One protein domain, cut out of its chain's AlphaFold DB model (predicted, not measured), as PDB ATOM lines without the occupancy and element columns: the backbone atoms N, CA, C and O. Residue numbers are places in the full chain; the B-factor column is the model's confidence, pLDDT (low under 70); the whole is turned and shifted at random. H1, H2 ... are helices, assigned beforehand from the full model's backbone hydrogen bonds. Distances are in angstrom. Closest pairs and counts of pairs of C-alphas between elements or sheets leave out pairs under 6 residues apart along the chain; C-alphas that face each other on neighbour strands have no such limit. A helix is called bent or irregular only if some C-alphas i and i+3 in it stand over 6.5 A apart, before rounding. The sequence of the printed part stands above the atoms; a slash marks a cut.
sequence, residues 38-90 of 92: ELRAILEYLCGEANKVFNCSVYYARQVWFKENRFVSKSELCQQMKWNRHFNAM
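AT A GLANCE: This is residues 38 to 90 of the 92 residues of an uncharacterized protein of Okeania sp. SIO3C4 (UniProt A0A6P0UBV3). One long helix, H1, runs the whole length of the domain, and after residue 68 the backbone folds back beside it, placing two short helices, H2 and then H3, on one side of its middle stretch. H2 crosses H1 at a high angle, H3 packs on H1 nearer to the first residue, and residues 38 to 44 of H1 stick out free. The printed part has 53 residues with three named helices, in the order H1, H2, H3, and no named strand; the class is all helix. The whole is loose, with a radius of gyration of the C-alphas of 13.1 A, and its outline is a rod spanning 45 by 16 by 15 A, with H1 making the length.

HOW THE PARTS SIT: H1, residues 38 to 68, begins with residues 38 to 44 standing free. H1 touches H2, residues 74 to 81, with its residues 53 to 61 alone. The closest C-alphas of the two are those of Ser 57 and Leu 77, 6.6 A apart. Their lines stand at 72 degrees, only just about perpendicular. H1 touches H3, residues 85 to 88, with its residues 49 to 53 alone, and the closest C-alphas are those of Glu 49 and His 86, 5.3 A apart. H2 and H3 are close but not clearly touching: their closest C-alphas, those of Met 81 and Phe 87, are 6.7 A apart. In H1 and H2 every pair of O of residue i and N of residue i+4 is within hydrogen-bond range; H3 is too short for such a pair, and its one pair of O of residue i and N of residue i+3 is within range.

IN THESE COORDINATES: H1, residues 38 to 68, begins at C-alpha 38, at (253.854, 209.020, 253.645), and ends at C-alpha 68, at (243.853, 252.395, 258.837), 44.8 A from first to last C-alpha. H2, residues 74 to 81, is 10.6 A long by the same measure. H3, residues 85 to 88, measures 5.2 A and ends at C-alpha 88, at (240.678, 225.695, 252.072). No helix is bent.

THE WHOLE: The two C-alphas farthest apart are those of Glu 38 and Asn 69, at 45.2 A, while those of the first and last printed residues, Glu 38 and Met 90, are 17.0 A apart. The printed part has no cut. The link from H1 to H2, of 5 residues, and the link from H2 to H3, of 3 residues, are both tight. The mean pLDDT of the printed part is 93.0, and no printed residue is under 70.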
ATOM      1  N   GLU A  38     255.187 208.465 253.912       93.44
ATOM      2  CA  GLU A  38     253.854 209.020 253.645       93.44
ATOM      3  C   GLU A  38     253.464 210.087 254.674       93.44
ATOM      4  O   GLU A  38     253.040 211.188 254.314       93.44
ATOM      5  N   LEU A  39     253.675 209.800 255.963       91.62
ATOM      6  CA  LEU A  39     253.379 210.743 257.044       91.62
ATOM      7  C   LEU A  39     254.216 212.019 256.909       91.62
ATOM      8  O   LEU A  39     253.716 213.124 257.120       91.62
ATOM      9  N   ARG A  40     255.484 211.881 256.516       91.81
ATOM     10  CA  ARG A  40     256.374 213.011 256.257       91.81
ATOM     11  C   ARG A  40     255.843 213.892 255.130       91.81
ATOM     12  O   ARG A  40     255.793 215.106 255.308       91.81
ATOM     13  N   ALA A  41     255.414 213.306 254.013       93.88
ATOM     14  CA  ALA A  41     254.872 214.062 252.887       93.88
ATOM     15  C   ALA A  41     253.607 214.853 253.274       93.88
ATOM     16  O   ALA A  41     253.472 216.024 252.917       93.88
ATOM     17  N   ILE A  42     252.711 214.250 254.065       92.94
ATOM     18  CA  ILE A  42     251.503 214.919 254.571       92.94
ATOM     19  C   ILE A  42     251.869 216.088 255.496       92.94
ATOM     20  O   ILE A  42     251.308 217.175 255.365       92.94
ATOM     21  N   LEU A  43     252.820 215.889 256.413       91.94
ATOM     22  CA  LEU A  43     253.280 216.942 257.323       91.94
ATOM     23  C   LEU A  43     253.942 218.099 256.572       91.94
ATOM     24  O   LEU A  43     253.677 219.259 256.882       91.94
ATOM     25  N   GLU A  44     254.780 217.803 255.579       93.50
ATOM     26  CA  GLU A  44     255.417 218.817 254.736       93.50
ATOM     27  C   GLU A  44     254.372 219.628 253.959       93.50
ATOM     28  O   GLU A  44     254.444 220.860 253.942       93.50
ATOM     29  N   TYR A  45     253.361 218.964 253.390       94.69
ATOM     30  CA  TYR A  45     252.249 219.636 252.721       94.69
ATOM     31  C   TYR A  45     251.463 220.538 253.681       94.69
ATOM     32  O   TYR A  45     251.290 221.727 253.410       94.69
ATOM     33  N   LEU A  46     251.042 220.005 254.832       93.06
ATOM     34  CA  LEU A  46     250.238 220.734 255.811       93.06
ATOM     35  C   LEU A  46     250.980 221.962 256.352       93.06
ATOM     36  O   LEU A  46     250.435 223.065 256.372       93.06
ATOM     37  N   CYS A  47     252.243 221.794 256.746       92.69
ATOM     38  CA  CYS A  47     253.087 222.892 257.211       92.69
ATOM     39  C   CYS A  47     253.353 223.915 256.098       92.69
ATOM     40  O   CYS A  47     253.393 225.120 256.358       92.69
ATOM     41  N   GLY A  48     253.511 223.456 254.855       95.25
ATOM     42  CA  GLY A  48     253.671 224.317 253.688       95.25
ATOM     43  C   GLY A  48     252.454 225.209 253.449       95.25
ATOM     44  O   GLY A  48     252.602 226.425 253.310       95.25
ATOM     45  N   GLU A  49     251.252 224.638 253.443       94.44
ATOM     46  CA  GLU A  49     250.007 225.393 253.263       94.44
ATOM     47  C   GLU A  49     249.724 226.319 254.456       94.44
ATOM     48  O   GLU A  49     249.409 227.496 254.256       94.44
ATOM     49  N   ALA A  50     249.956 225.855 255.688       93.12
ATOM     50  CA  ALA A  50     249.827 226.675 256.892       93.12
ATOM     51  C   ALA A  50     250.747 227.909 256.857       93.12
ATOM     52  O   ALA A  50     250.303 229.021 257.156       93.12
ATOM     53  N   ASN A  51     252.002 227.749 256.423       95.62
ATOM     54  CA  ASN A  51     252.946 228.861 256.284       95.62
ATOM     55  C   ASN A  51     252.494 229.886 255.236       95.62
ATOM     56  O   ASN A  51     252.652 231.092 255.440       95.62
ATOM     57  N   LYS A  52     251.895 229.441 254.126       95.38
ATOM     58  CA  LYS A  52     251.356 230.349 253.100       95.38
ATOM     59  C   LYS A  52     250.188 231.168 253.648       95.38
ATOM     60  O   LYS A  52     250.185 232.389 253.487       95.38
ATOM     61  N   VAL A  53     249.248 230.537 254.360       94.38
ATOM     62  CA  VAL A  53     248.144 231.243 255.039       94.38
ATOM     63  C   VAL A  53     248.677 232.239 256.061       94.38
ATOM     64  O   VAL A  53     248.218 233.383 256.095       94.38
ATOM     65  N   PHE A  54     249.654 231.836 256.875       94.06
ATOM     66  CA  PHE A  54     250.259 232.703 257.881       94.06
ATOM     67  C   PHE A  54     250.867 233.956 257.245       94.06
ATOM     68  O   PHE A  54     250.562 235.071 257.668       94.06
ATOM     69  N   ASN A  55     251.641 233.791 256.170       95.31
ATOM     70  CA  ASN A  55     252.218 234.912 255.439       95.31
ATOM     71  C   ASN A  55     251.134 235.858 254.908       95.31
ATOM     72  O   ASN A  55     251.196 237.057 255.177       95.31
ATOM     73  N   CYS A  56     250.105 235.341 254.229       94.50
ATOM     74  CA  CYS A  56     248.990 236.162 253.743       94.50
ATOM     75  C   CYS A  56     248.294 236.928 254.879       94.50
ATOM     76  O   CYS A  56     248.011 238.119 254.741       94.50
ATOM     77  N   SER A  57     248.073 236.267 256.015       94.25
ATOM     78  CA  SER A  57     247.434 236.855 257.196       94.25
ATOM     79  C   SER A  57     248.259 238.008 257.769       94.25
ATOM     80  O   SER A  57     247.736 239.090 258.028       94.25
ATOM     81  N   VAL A  58     249.569 237.806 257.930       95.19
ATOM     82  CA  VAL A  58     250.485 238.830 258.451       95.19
ATOM     83  C   VAL A  58     250.590 240.013 257.493       95.19
ATOM     84  O   VAL A  58     250.578 241.162 257.937       95.19
ATOM     85  N   TYR A  59     250.667 239.760 256.184       95.69
ATOM     86  CA  TYR A  59     250.678 240.825 255.182       95.69
ATOM     87  C   TYR A  59     249.409 241.673 255.251       95.69
ATOM     88  O   TYR A  59     249.507 242.898 255.311       95.69
ATOM     89  N   TYR A  60     248.240 241.037 255.314       94.94
ATOM     90  CA  TYR A  60     246.970 241.737 255.465       94.94
ATOM     91  C   TYR A  60     246.927 242.569 256.755       94.94
ATOM     92  O   TYR A  60     246.632 243.761 256.714       94.94
ATOM     93  N   ALA A  61     247.312 241.981 257.892       95.50
ATOM     94  CA  ALA A  61     247.328 242.684 259.172       95.50
ATOM     95  C   ALA A  61     248.235 243.926 259.150       95.50
ATOM     96  O   ALA A  61     247.860 244.981 259.661       95.50
ATOM     97  N   ARG A  62     249.404 243.834 258.501       96.12
ATOM     98  CA  ARG A  62     250.304 244.979 258.301       96.12
ATOM     99  C   ARG A  62     249.685 246.043 257.401       96.12
ATOM    100  O   ARG A  62     249.833 247.224 257.685       96.12
ATOM    101  N   GLN A  63     248.995 245.654 256.331       95.56
ATOM    102  CA  GLN A  63     248.327 246.614 255.453       95.56
ATOM    103  C   GLN A  63     247.253 247.407 256.193       95.56
ATOM    104  O   GLN A  63     247.210 248.626 256.049       95.56
ATOM    105  N   VAL A  64     246.434 246.738 257.004       95.44
ATOM    106  CA  VAL A  64     245.429 247.408 257.840       95.44
ATOM    107  C   VAL A  64     246.104 248.337 258.847       95.44
ATOM    108  O   VAL A  64     245.699 249.488 258.977       95.44
ATOM    109  N   TRP A  65     247.191 247.892 259.482       96.06
ATOM    110  CA  TRP A  65     247.957 248.738 260.395       96.06
ATOM    111  C   TRP A  65     248.460 250.017 259.716       96.06
ATOM    112  O   TRP A  65     248.230 251.108 260.216       96.06
ATOM    113  N   PHE A  66     249.102 249.912 258.553       96.94
ATOM    114  CA  PHE A  66     249.670 251.087 257.889       96.94
ATOM    115  C   PHE A  66     248.627 252.002 257.239       96.94
ATOM    116  O   PHE A  66     248.867 253.202 257.139       96.94
ATOM    117  N   LYS A  67     247.496 251.464 256.770       96.75
ATOM    118  CA  LYS A  67     246.474 252.247 256.054       96.75
ATOM    119  C   LYS A  67     245.402 252.825 256.967       96.75
ATOM    120  O   LYS A  67     244.951 253.939 256.741       96.75
ATOM    121  N   GLU A  68     244.982 252.061 257.965       95.00
ATOM    122  CA  GLU A  68     243.853 252.395 258.837       95.00
ATOM    123  C   GLU A  68     244.311 252.723 260.266       95.00
ATOM    124  O   GLU A  68     243.498 253.133 261.089       95.00
ATOM    125  N   ASN A  69     245.607 252.552 260.568       94.94
ATOM    126  CA  ASN A  69     246.205 252.783 261.886       94.94
ATOM    127  C   ASN A  69     245.484 252.028 263.018       94.94
ATOM    128  O   ASN A  69     245.353 252.525 264.138       94.94
ATOM    129  N   ARG A  70     244.994 250.817 262.716       95.00
ATOM    130  CA  ARG A  70     244.290 249.945 263.665       95.00
ATOM    131  C   ARG A  70     244.835 248.523 263.659       95.00
ATOM    132  O   ARG A  70     245.342 248.034 262.650       95.00
ATOM    133  N   PHE A  71     244.668 247.835 264.785       93.00
ATOM    134  CA  PHE A  71     244.982 246.412 264.903       93.00
ATOM    135  C   PHE A  71     243.832 245.543 264.387       93.00
ATOM    136  O   PHE A  71     242.661 245.831 264.633       93.00
ATOM    137  N   VAL A  72     244.174 244.452 263.700       93.44
ATOM    138  CA  VAL A  72     243.200 243.470 263.207       93.44
ATOM    139  C   VAL A  72     242.847 242.486 264.318       93.44
ATOM    140  O   VAL A  72     243.728 241.924 264.973       93.44
ATOM    141  N   SER A  73     241.550 242.255 264.520       94.06
ATOM    142  CA  SER A  73     241.066 241.245 265.464       94.06
ATOM    143  C   SER A  73     241.220 239.827 264.897       94.06
ATOM    144  O   SER A  73     241.199 239.614 263.685       94.06
ATOM    145  N   LYS A  74     241.335 238.815 265.768       90.56
ATOM    146  CA  LYS A  74     241.471 237.415 265.328       90.56
ATOM    147  C   LYS A  74     240.298 236.962 264.443       90.56
ATOM    148  O   LYS A  74     240.523 236.280 263.449       90.56
ATOM    149  N   SER A  75     239.065 237.323 264.799       91.88
ATOM    150  CA  SER A  75     237.856 236.937 264.057       91.88
ATOM    151  C   SER A  75     237.826 237.539 262.655       91.88
ATOM    152  O   SER A  75     237.539 236.829 261.695       91.88
ATOM    153  N   GLU A  76     238.173 238.817 262.531       92.38
ATOM    154  CA  GLU A  76     238.277 239.513 261.248       92.38
ATOM    155  C   GLU A  76     239.341 238.869 260.355       92.38
ATOM    156  O   GLU A  76     239.071 238.556 259.198       92.38
ATOM    157  N   LEU A  77     240.522 238.576 260.909       91.75
ATOM    158  CA  LEU A  77     241.596 237.919 260.169       91.75
ATOM    159  C   LEU A  77     241.157 236.546 259.641       91.75
ATOM    160  O   LEU A  77     241.388 236.222 258.477       91.75
ATOM    161  N   CYS A  78     240.467 235.757 260.470       90.44
ATOM    162  CA  CYS A  78     239.908 234.470 260.059       90.44
ATOM    163  C   CYS A  78     238.830 234.613 258.971       90.44
ATOM    164  O   CYS A  78     238.811 233.812 258.039       90.44
ATOM    165  N   GLN A  79     237.957 235.622 259.048       91.88
ATOM    166  CA  GLN A  79     236.942 235.876 258.016       91.88
ATOM    167  C   GLN A  79     237.575 236.233 256.666       91.88
ATOM    168  O   GLN A  79     237.128 235.734 255.635       91.88
ATOM    169  N   GLN A  80     238.637 237.040 256.673       91.50
ATOM    170  CA  GLN A  80     239.353 237.431 255.457       91.50
ATOM    171  C   GLN A  80     240.126 236.259 254.843       91.50
ATOM    172  O   GLN A  80     240.116 236.067 253.628       91.50
ATOM    173  N   MET A  81     240.759 235.428 255.674       92.06
ATOM    174  CA  MET A  81     241.551 234.287 255.203       92.06
ATOM    175  C   MET A  81     240.709 233.081 254.775       92.06
ATOM    176  O   MET A  81     241.231 232.223 254.070       92.06
ATOM    177  N   LYS A  82     239.413 233.030 255.117       89.50
ATOM    178  CA  LYS A  82     238.491 231.950 254.717       89.50
ATOM    179  C   LYS A  82     238.428 231.739 253.199       89.50
ATOM    180  O   LYS A  82     238.227 230.624 252.739       89.50
ATOM    181  N   TRP A  83     238.609 232.800 252.417       87.75
ATOM    182  CA  TRP A  83     238.569 232.741 250.951       87.75
ATOM    183  C   TRP A  83     239.920 232.382 250.320       87.75
ATOM    184  O   TRP A  83     240.026 232.253 249.101       87.75
ATOM    185  N   ASN A  84     240.974 232.228 251.125       89.38
ATOM    186  CA  ASN A  84     242.296 231.873 250.635       89.38
ATOM    187  C   ASN A  84     242.341 230.383 250.258       89.38
ATOM    188  O   ASN A  84     242.031 229.516 251.075       89.38
ATOM    189  N   ARG A  85     242.808 230.073 249.042       90.56
ATOM    190  CA  ARG A  85     243.017 228.690 248.566       90.56
ATOM    191  C   ARG A  85     243.832 227.833 249.539       90.56
ATOM    192  O   ARG A  85     243.530 226.659 249.700       90.56
ATOM    193  N   HIS A  86     244.824 228.424 250.204       90.81
ATOM    194  CA  HIS A  86     245.698 227.731 251.152       90.81
ATOM    195  C   HIS A  86     244.983 227.412 252.470       90.81
ATOM    196  O   HIS A  86     245.320 226.445 253.140       90.81
ATOM    197  N   PHE A  87     243.974 228.207 252.835       89.31
ATOM    198  CA  PHE A  87     243.137 227.928 253.999       89.31
ATOM    199  C   PHE A  87     242.180 226.769 253.703       89.31
ATOM    200  O   PHE A  87     242.090 225.832 254.491       89.31
ATOM    201  N   ASN A  88     241.555 226.779 252.523       87.94
ATOM    202  CA  ASN A  88     240.678 225.695 252.072       87.94
ATOM    203  C   ASN A  88     241.434 224.378 251.851       87.94
ATOM    204  O   ASN A  88     240.886 223.315 252.094       87.94
ATOM    205  N   ALA A  89     242.712 224.430 251.469       87.12
ATOM    206  CA  ALA A  89     243.558 223.242 251.344       87.12
ATOM    207  C   ALA A  89     243.720 222.449 252.658       87.12
ATOM    208  O   ALA A  89     244.057 221.268 252.615       87.12
ATOM    209  N   MET A  90     243.495 223.090 253.810       84.75
ATOM    210  CA  MET A  90     243.551 222.467 255.138       84.75
ATOM    211  C   MET A  90     242.163 222.174 255.726       84.75
ATOM    212  O   MET A  90     242.068 221.516 256.760       84.75
TER     213      MET A  90